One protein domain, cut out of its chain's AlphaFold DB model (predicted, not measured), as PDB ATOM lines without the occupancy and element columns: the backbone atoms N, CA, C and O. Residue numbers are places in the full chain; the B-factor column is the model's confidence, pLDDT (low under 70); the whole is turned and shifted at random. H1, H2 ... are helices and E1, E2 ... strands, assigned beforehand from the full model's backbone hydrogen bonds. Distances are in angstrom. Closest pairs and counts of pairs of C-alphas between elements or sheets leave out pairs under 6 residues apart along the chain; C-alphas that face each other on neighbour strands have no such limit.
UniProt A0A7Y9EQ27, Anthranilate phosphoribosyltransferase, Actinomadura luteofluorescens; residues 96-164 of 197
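AT A GLANCE: This is residues 96 to 164 of the 197 residues of the protein "Anthranilate phosphoribosyltransferase" of Actinomadura luteofluorescens (UniProt A0A7Y9EQ27). Picture one twisted sheet of four strands with a single long helix, H1, lying along the strands over one face, while the other face has no named helix. The short helix H2 and the last residues follow strand E4 beyond the sheet, at one end of the longest axis. The printed part has 69 residues with two named helices and four named strands, in the order E1 H1 E2 E3 E4 H2. The sheet's order is E1 E2 E3 E4, mixed, and the class is mixed, helices and strands. The whole is compact, with a radius of gyration of the C-alphas of 11.8 A, yet elongated in outline, spanning 36 by 22 by 16 A.

HOW THE PARTS SIT: Start at E1, residues 96 to 100, an edge strand whose parallel neighbour is E2, residues 120 to 126; look there for N 99 and O 122, 2.8 A apart. Between them in the chain comes H1, residues 106 to 116, and E1, H1 and E2 form a strand-helix-strand unit, two parallel neighbour strands with a helix between, whose crossover is right-handed. H1 is on the sheet at a height of 7.9 A, over E2 and over E3, residues 139 to 145, and at 4 degrees to E3 on the local plane it runs along the strands. The closest C-alphas of H1 and E2 are those of Ala 111 and Val 123, 5.8 A apart. E2 and E3 form an antiparallel hairpin, with N 142 and O 123 at 2.8 A. E3 and the other edge strand, E4, residues 148 to 154, form the next hairpin, with N 141 and O 152 at 2.8 A; E2, E3 and E4 are a meander, each strand the antiparallel neighbour of the one before. H2, residues 156 to 159, is not on the sheet, and it is only just apart from E3, 8.3 A at the closest. In H1 every O i to N i+4 pair is within hydrogen-bond range; H2 is too short for such a pair, and its one O i to N i+3 pair is within range.

IN THESE COORDINATES: Find C-alpha 96 at (286.025, 262.006, 332.071), where E1 begins its 13.7 A. H1 runs 15.4 A from C-alpha 106 at (282.094, 244.466, 339.262). E2 measures 20.0 A, E3 18.4 A and E4 18.3 A. H2, four residues, ends at C-alpha 159, (296.828, 249.719, 317.047).

THE WHOLE: The two C-alphas farthest apart, those of Asp 116 and Pro 162, are 36.1 A apart. The link from E2 to E3, residues 127 to 138, is long; the other links are tight. The printed part has no cut; its mean pLDDT is 96.0, and no printed residue is under 70.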
ATOM      1  N   ALA A  96     285.399 263.054 332.865       97.12
ATOM      2  CA  ALA A  96     286.025 262.006 332.071       97.12
ATOM      3  C   ALA A  96     286.874 261.073 332.950       97.12
ATOM      4  O   ALA A  96     287.582 261.556 333.839       97.12
ATOM      5  N   ALA A  97     286.835 259.759 332.713       96.75
ATOM      6  CA  ALA A  97     287.652 258.801 333.463       96.75
ATOM      7  C   ALA A  97     288.038 257.552 332.654       96.75
ATOM      8  O   ALA A  97     287.254 257.036 331.869       96.75
ATOM      9  N   CYS A  98     289.225 257.008 332.916       97.38
ATOM     10  CA  CYS A  98     289.578 255.635 332.558       97.38
ATOM     11  C   CYS A  98     289.808 254.860 333.859       97.38
ATOM     12  O   CYS A  98     290.585 255.297 334.714       97.38
ATOM     13  N   VAL A  99     289.067 253.770 334.042       96.81
ATOM     14  CA  VAL A  99     288.963 253.038 335.303       96.81
ATOM     15  C   VAL A  99     289.269 251.568 335.078       96.81
ATOM     16  O   VAL A  99     288.584 250.887 334.324       96.81
ATOM     17  N   GLY A 100     290.267 251.075 335.796       96.06
ATOM     18  CA  GLY A 100     290.566 249.658 335.890       96.06
ATOM     19  C   GLY A 100     289.630 248.905 336.822       96.06
ATOM     20  O   GLY A 100     289.320 249.398 337.910       96.06
ATOM     21  N   CYS A 101     289.216 247.696 336.439       95.75
ATOM     22  CA  CYS A 101     288.591 246.756 337.366       95.75
ATOM     23  C   CYS A 101     288.959 245.301 337.050       95.75
ATOM     24  O   CYS A 101     288.469 244.715 336.089       95.75
ATOM     25  N   SER A 102     289.741 244.671 337.927       91.75
ATOM     26  CA  SER A 102     290.179 243.274 337.769       91.75
ATOM     27  C   SER A 102     289.046 242.252 337.932       91.75
ATOM     28  O   SER A 102     289.148 241.111 337.473       91.75
ATOM     29  N   ASN A 103     287.927 242.642 338.550       94.06
ATOM     30  CA  ASN A 103     286.771 241.778 338.753       94.06
ATOM     31  C   ASN A 103     285.742 241.939 337.620       94.06
ATOM     32  O   ASN A 103     285.143 243.004 337.462       94.06
ATOM     33  N   ALA A 104     285.501 240.857 336.874       94.25
ATOM     34  CA  ALA A 104     284.595 240.836 335.724       94.25
ATOM     35  C   ALA A 104     283.125 241.116 336.077       94.25
ATOM     36  O   ALA A 104     282.398 241.658 335.252       94.25
ATOM     37  N   TYR A 105     282.687 240.772 337.291       94.69
ATOM     38  CA  TYR A 105     281.315 241.017 337.742       94.69
ATOM     39  C   TYR A 105     281.111 242.461 338.206       94.69
ATOM     40  O   TYR A 105     280.018 243.003 338.088       94.69
ATOM     41  N   VAL A 106     282.165 243.097 338.727       96.12
ATOM     42  CA  VAL A 106     282.094 244.466 339.262       96.12
ATOM     43  C   VAL A 106     282.316 245.519 338.175       96.12
ATOM     44  O   VAL A 106     281.709 246.585 338.237       96.12
ATOM     45  N   ALA A 107     283.129 245.228 337.159       96.75
ATOM     46  CA  ALA A 107     283.409 246.150 336.058       96.75
ATOM     47  C   ALA A 107     282.144 246.733 335.376       96.75
ATOM     48  O   ALA A 107     282.041 247.962 335.312       96.75
ATOM     49  N   PRO A 108     281.138 245.933 334.952       97.19
ATOM     50  CA  PRO A 108     279.911 246.484 334.369       97.19
ATOM     51  C   PRO A 108     279.100 247.325 335.365       97.19
ATOM     52  O   PRO A 108     278.498 248.324 334.978       97.19
ATOM     53  N   VAL A 109     279.120 246.979 336.658       97.19
ATOM     54  CA  VAL A 109     278.441 247.761 337.705       97.19
ATOM     55  C   VAL A 109     279.099 249.130 337.870       97.19
ATOM     56  O   VAL A 109     278.406 250.141 337.945       97.19
ATOM     57  N   LEU A 110     280.435 249.195 337.879       97.25
ATOM     58  CA  LEU A 110     281.163 250.467 337.923       97.25
ATOM     59  C   LEU A 110     280.853 251.337 336.704       97.25
ATOM     60  O   LEU A 110     280.653 252.542 336.859       97.25
ATOM     61  N   ALA A 111     280.787 250.732 335.515       98.06
ATOM     62  CA  ALA A 111     280.442 251.437 334.287       98.06
ATOM     63  C   ALA A 111     279.038 252.049 334.374       98.06
ATOM     64  O   ALA A 111     278.872 253.228 334.068       98.06
ATOM     65  N   GLN A 112     278.058 251.294 334.884       97.88
ATOM     66  CA  GLN A 112     276.702 251.805 335.076       97.88
ATOM     67  C   GLN A 112     276.656 252.954 336.090       97.88
ATOM     68  O   GLN A 112     276.054 253.984 335.813       97.88
ATOM     69  N   VAL A 113     277.365 252.852 337.220       96.75
ATOM     70  CA  VAL A 113     277.417 253.948 338.205       96.75
ATOM     71  C   VAL A 113     278.034 255.220 337.611       96.75
ATOM     72  O   VAL A 113     277.626 256.328 337.962       96.75
ATOM     73  N   LEU A 114     279.029 255.094 336.730       96.88
ATOM     74  CA  LEU A 114     279.608 256.237 336.018       96.88
ATOM     75  C   LEU A 114     278.619 256.828 335.001       96.88
ATOM     76  O   LEU A 114     278.534 258.053 334.902       96.88
ATOM     77  N   ALA A 115     277.847 255.986 334.310       97.44
ATOM     78  CA  ALA A 115     276.795 256.410 333.385       97.44
ATOM     79  C   ALA A 115     275.691 257.189 334.112       97.44
ATOM     80  O   ALA A 115     275.348 258.300 333.721       97.44
ATOM     81  N   ASP A 116     275.209 256.666 335.243       96.69
ATOM     82  CA  ASP A 116     274.164 257.294 336.060       96.69
ATOM     83  C   ASP A 116     274.595 258.666 336.612       96.69
ATOM     84  O   ASP A 116     273.769 259.523 336.927       96.69
ATOM     85  N   ARG A 117     275.907 258.894 336.725       94.00
ATOM     86  CA  ARG A 117     276.506 260.172 337.141       94.00
ATOM     87  C   ARG A 117     276.783 261.124 335.976       94.00
ATOM     88  O   ARG A 117     277.292 262.221 336.213       94.00
ATOM     89  N   GLY A 118     276.477 260.725 334.743       94.69
ATOM     90  CA  GLY A 118     276.706 261.516 333.536       94.69
ATOM     91  C   GLY A 118     278.186 261.682 333.174       94.69
ATOM     92  O   GLY A 118     278.561 262.697 332.577       94.69
ATOM     93  N   CYS A 119     279.043 260.735 333.568       96.12
ATOM     94  CA  CYS A 119     280.451 260.721 333.174       96.12
ATOM     95  C   CYS A 119     280.617 260.210 331.731       96.12
ATOM     96  O   CYS A 119     279.833 259.402 331.246       96.12
ATOM     97  N   SER A 120     281.690 260.628 331.061       97.94
ATOM     98  CA  SER A 120     282.247 259.924 329.903       97.94
ATOM     99  C   SER A 120     283.397 259.053 330.396       97.94
ATOM    100  O   SER A 120     284.344 259.561 330.991       97.94
ATOM    101  N   ALA A 121     283.316 257.737 330.246       98.06
ATOM    102  CA  ALA A 121     284.318 256.873 330.855       98.06
ATOM    103  C   ALA A 121     284.607 255.610 330.059       98.06
ATOM    104  O   ALA A 121     283.771 255.118 329.314       98.06
ATOM    105  N   LEU A 122     285.797 255.064 330.278       98.38
ATOM    106  CA  LEU A 122     286.146 253.705 329.893       98.38
ATOM    107  C   LEU A 122     286.378 252.912 331.173       98.38
ATOM    108  O   LEU A 122     287.277 253.255 331.942       98.38
ATOM    109  N   VAL A 123     285.590 251.864 331.406       98.38
ATOM    110  CA  VAL A 123     285.946 250.843 332.399       98.38
ATOM    111  C   VAL A 123     286.626 249.701 331.660       98.38
ATOM    112  O   VAL A 123     286.097 249.245 330.652       98.38
ATOM    113  N   VAL A 124     287.800 249.272 332.118       98.38
ATOM    114  CA  VAL A 124     288.649 248.318 331.392       98.38
ATOM    115  C   VAL A 124     289.034 247.127 332.254       98.38
ATOM    116  O   VAL A 124     289.240 247.250 333.467       98.38
ATOM    117  N   ARG A 125     289.139 245.969 331.601       97.81
ATOM    118  CA  ARG A 125     289.663 244.737 332.182       97.81
ATOM    119  C   ARG A 125     290.357 243.901 331.111       97.81
ATOM    120  O   ARG A 125     289.705 243.453 330.165       97.81
ATOM    121  N   GLY A 126     291.645 243.639 331.286       97.06
ATOM    122  CA  GLY A 126     292.391 242.708 330.446       97.06
ATOM    123  C   GLY A 126     291.841 241.282 330.558       97.06
ATOM    124  O   GLY A 126     291.374 240.850 331.618       97.06
ATOM    125  N   HIS A 127     291.877 240.517 329.465       95.88
ATOM    126  CA  HIS A 127     291.502 239.094 329.485       95.88
ATOM    127  C   HIS A 127     292.460 238.246 330.335       95.88
ATOM    128  O   HIS A 127     292.070 237.202 330.852       95.88
ATOM    129  N   ASP A 128     293.679 238.739 330.538       93.19
ATOM    130  CA  ASP A 128     294.684 238.240 331.481       93.19
ATOM    131  C   ASP A 128     294.388 238.598 332.953       93.19
ATOM    132  O   ASP A 128     295.114 238.177 333.852       93.19
ATOM    133  N   GLY A 129     293.299 239.326 333.220       91.44
ATOM    134  CA  GLY A 129     292.833 239.676 334.562       91.44
ATOM    135  C   GLY A 129     293.356 241.008 335.096       91.44
ATOM    136  O   GLY A 129     292.975 241.384 336.208       91.44
ATOM    137  N   LEU A 130     294.171 241.727 334.319       91.81
ATOM    138  CA  LEU A 130     294.661 243.053 334.682       91.81
ATOM    139  C   LEU A 130     293.527 244.080 334.743       91.81
ATOM    140  O   LEU A 130     292.549 244.014 333.992       91.81
ATOM    141  N   ASP A 131     293.672 245.063 335.628       93.62
ATOM    142  CA  ASP A 131     292.817 246.246 335.691       93.62
ATOM    143  C   ASP A 131     293.345 247.383 334.797       93.62
ATOM    144  O   ASP A 131     293.067 248.557 335.018       93.62
ATOM    145  N   GLU A 132     294.066 247.043 333.731       94.62
ATOM    146  CA  GLU A 132     294.535 247.966 332.702       94.62
ATOM    147  C   GLU A 132     294.154 247.489 331.291       94.62
ATOM    148  O   GLU A 132     293.691 246.365 331.089       94.62
ATOM    149  N   ILE A 133     294.364 248.358 330.295       95.81
ATOM    150  CA  ILE A 133     294.394 247.937 328.891       95.81
ATOM    151  C   ILE A 133     295.669 247.116 328.695       95.81
ATOM    152  O   ILE A 133     296.773 247.652 328.804       95.81
ATOM    153  N   SER A 134     295.507 245.822 328.434       94.81
ATOM    154  CA  SER A 134     296.623 244.890 328.299       94.81
ATOM    155  C   SER A 134     297.270 244.981 326.916       94.81
ATOM    156  O   SER A 134     296.599 245.088 325.889       94.81
ATOM    157  N   THR A 135     298.601 244.898 326.890       95.50
ATOM    158  CA  THR A 135     299.395 244.676 325.672       95.50
ATOM    159  C   THR A 135     299.690 243.193 325.437       95.50
ATOM    160  O   THR A 135     300.157 242.824 324.365       95.50
ATOM    161  N   ALA A 136     299.402 242.318 326.405       94.75
ATOM    162  CA  ALA A 136     299.615 240.872 326.304       94.75
ATOM    163  C   ALA A 136     298.356 240.114 325.842       94.75
ATOM    164  O   ALA A 136     298.468 239.038 325.257       94.75
ATOM    165  N   ALA A 137     297.164 240.674 326.063       95.25
ATOM    166  CA  ALA A 137     295.883 240.058 325.722       95.25
ATOM    167  C   ALA A 137     294.833 241.110 325.302       95.25
ATOM    168  O   ALA A 137     294.999 242.291 325.611       95.25
ATOM    169  N   PRO A 138     293.731 240.713 324.634       97.44
ATOM    170  CA  PRO A 138     292.597 241.608 324.419       97.44
ATOM    171  C   PRO A 138     292.032 242.151 325.739       97.44
ATOM    172  O   PRO A 138     292.166 241.535 326.800       97.44
ATOM    173  N   THR A 139     291.378 243.305 325.672       98.25
ATOM    174  CA  THR A 139     290.802 244.003 326.825       98.25
ATOM    175  C   THR A 139     289.310 244.210 326.614       98.25
ATOM    176  O   THR A 139     288.900 244.801 325.616       98.25
ATOM    177  N   HIS A 140     288.497 243.777 327.577       98.31
ATOM    178  CA  HIS A 140     287.081 244.130 327.619       98.31
ATOM    179  C   HIS A 140     286.956 245.579 328.099       98.31
ATOM    180  O   HIS A 140     287.518 245.954 329.134       98.31
ATOM    181  N   VAL A 141     286.223 246.388 327.342       98.50
ATOM    182  CA  VAL A 141     285.966 247.797 327.625       98.50
ATOM    183  C   VAL A 141     284.466 248.043 327.709       98.50
ATOM    184  O   VAL A 141     283.722 247.736 326.784       98.50
ATOM    185  N   TRP A 142     284.020 248.661 328.796       98.62
ATOM    186  CA  TRP A 142     282.679 249.224 328.904       98.62
ATOM    187  C   TRP A 142     282.769 250.723 328.637       98.62
ATOM    188  O   TRP A 142     283.266 251.485 329.473       98.62
ATOM    189  N   VAL A 143     282.327 251.131 327.449       98.62
ATOM    190  CA  VAL A 143     282.332 252.526 327.003       98.62
ATOM    191  C   VAL A 143     281.102 253.225 327.562       98.62
ATOM    192  O   VAL A 143     279.972 252.863 327.246       98.62
ATOM    193  N   VAL A 144     281.326 254.236 328.391       98.50
ATOM    194  CA  VAL A 144     280.288 255.050 329.018       98.50
ATOM    195  C   VAL A 144     280.180 256.375 328.278       98.50
ATOM    196  O   VAL A 144     281.121 257.173 328.276       98.50
ATOM    197  N   THR A 145     279.026 256.615 327.658       96.25
ATOM    198  CA  THR A 145     278.703 257.881 326.988       96.25
ATOM    199  C   THR A 145     277.297 258.315 327.380       96.25
ATOM    200  O   THR A 145     276.317 257.641 327.065       96.25
ATOM    201  N   GLY A 146     277.191 259.443 328.089       89.62
ATOM    202  CA  GLY A 146     275.926 259.862 328.691       89.62
ATOM    203  C   GLY A 146     275.437 258.812 329.689       89.62
ATOM    204  O   GLY A 146     276.195 258.395 330.560       89.62
ATOM    205  N   ASN A 147     274.199 258.348 329.518       93.56
ATOM    206  CA  ASN A 147     273.583 257.337 330.386       93.56
ATOM    207  C   ASN A 147     273.665 255.917 329.792       93.56
ATOM    208  O   ASN A 147     272.957 255.016 330.240       93.56
ATOM    209  N   THR A 148     274.483 255.712 328.756       96.62
ATOM    210  CA  THR A 148     274.603 254.429 328.058       96.62
ATOM    211  C   THR A 148     275.956 253.791 328.324       96.62
ATOM    212  O   THR A 148     276.995 254.453 328.264       96.62
ATOM    213  N   VAL A 149     275.928 252.482 328.580       98.56
ATOM    214  CA  VAL A 149     277.108 251.623 328.666       98.56
ATOM    215  C   VAL A 149     277.112 250.683 327.466       98.56
ATOM    216  O   VAL A 149     276.199 249.876 327.302       98.56
ATOM    217  N   THR A 150     278.148 250.765 326.638       98.50
ATOM    218  CA  THR A 150     278.338 249.884 325.482       98.50
ATOM    219  C   THR A 150     279.566 249.004 325.712       98.50
ATOM    220  O   THR A 150     280.684 249.525 325.741       98.50
ATOM    221  N   PRO A 151     279.397 247.683 325.907       98.06
ATOM    222  CA  PRO A 151     280.524 246.769 325.992       98.06
ATOM    223  C   PRO A 151     281.157 246.576 324.611       98.06
ATOM    224  O   PRO A 151     280.466 246.475 323.599       98.06
ATOM    225  N   THR A 152     282.479 246.508 324.582       98.12
ATOM    226  CA  THR A 152     283.275 246.164 323.407       98.12
ATOM    227  C   THR A 152     284.573 245.490 323.847       98.12
ATOM    228  O   THR A 152     284.899 245.445 325.036       98.12
ATOM    229  N   THR A 153     285.332 244.987 322.886       98.19
ATOM    230  CA  THR A 153     286.680 244.463 323.099       98.19
ATOM    231  C   THR A 153     287.640 245.277 322.255       98.19
ATOM    232  O   THR A 153     287.336 245.577 321.103       98.19
ATOM    233  N   ILE A 154     288.784 245.638 322.830       97.25
ATOM    234  CA  ILE A 154     289.894 246.235 322.090       97.25
ATOM    235  C   ILE A 154     291.110 245.332 322.176       97.25
ATOM    236  O   ILE A 154     291.334 244.656 323.186       97.25
ATOM    237  N   ASP A 155     291.926 245.372 321.137       96.88
ATOM    238  CA  ASP A 155     293.187 244.663 321.104       96.88
ATOM    239  C   ASP A 155     294.333 245.630 320.801       96.88
ATOM    240  O   ASP A 155     294.319 246.316 319.785       96.88
ATOM    241  N   ALA A 156     295.358 245.678 321.659       94.56
ATOM    242  CA  ALA A 156     296.549 246.497 321.421       94.56
ATOM    243  C   ALA A 156     297.182 246.232 320.036       94.56
ATOM    244  O   ALA A 156     297.710 247.154 319.410       94.56
ATOM    245  N   ALA A 157     297.068 244.996 319.530       94.50
ATOM    246  CA  ALA A 157     297.564 244.610 318.212       94.50
ATOM    247  C   ALA A 157     296.868 245.353 317.054       94.50
ATOM    248  O   ALA A 157     297.509 245.635 316.044       94.50
ATOM    249  N   GLU A 158     295.596 245.736 317.209       95.50
ATOM    250  CA  GLU A 158     294.845 246.521 316.213       95.50
ATOM    251  C   GLU A 158     295.405 247.942 316.056       95.50
ATOM    252  O   GLU A 158     295.223 248.576 315.019       95.50
ATOM    253  N   PHE A 159     296.147 248.424 317.057       93.62
ATOM    254  CA  PHE A 159     296.828 249.719 317.047       93.62
ATOM    255  C   PHE A 159     298.310 249.608 316.655       93.62
ATOM    256  O   PHE A 159     299.073 250.557 316.837       93.62
ATOM    257  N   GLY A 160     298.739 248.451 316.137       94.75
ATOM    258  CA  GLY A 160     300.119 248.209 315.715       94.75
ATOM    259  C   GLY A 160     301.104 247.974 316.865       94.75
ATOM    260  O   GLY A 160     302.314 248.014 316.639       94.75
ATOM    261  N   LEU A 161     300.621 247.727 318.090       93.56
ATOM    262  CA  LEU A 161     301.480 247.397 319.226       93.56
ATOM    263  C   LEU A 161     301.743 245.883 319.269       93.56
ATOM    264  O   LEU A 161     300.790 245.101 319.318       93.56
ATOM    265  N   PRO A 162     303.013 245.439 319.273       92.19
ATOM    266  CA  PRO A 162     303.327 244.024 319.395       92.19
ATOM    267  C   PRO A 162     302.903 243.491 320.767       92.19
ATOM    268  O   PRO A 162     302.918 244.211 321.769       92.19
ATOM    269  N   ARG A 163     302.552 242.203 320.812       93.31
ATOM    270  CA  ARG A 163     302.209 241.528 322.065       93.31
ATOM    271  C   ARG A 163     303.397 241.514 323.015       93.31
ATOM    272  O   ARG A 163     304.486 241.094 322.628       93.31
ATOM    273  N   SER A 164     303.159 241.901 324.263       93.62
ATOM    274  CA  SER A 164     304.134 241.716 325.337       93.62
ATOM    275  C   SER A 164     304.293 240.233 325.680       93.62
ATOM    276  O   SER A 164     303.308 239.491 325.732       93.62
TER     277      SER A 164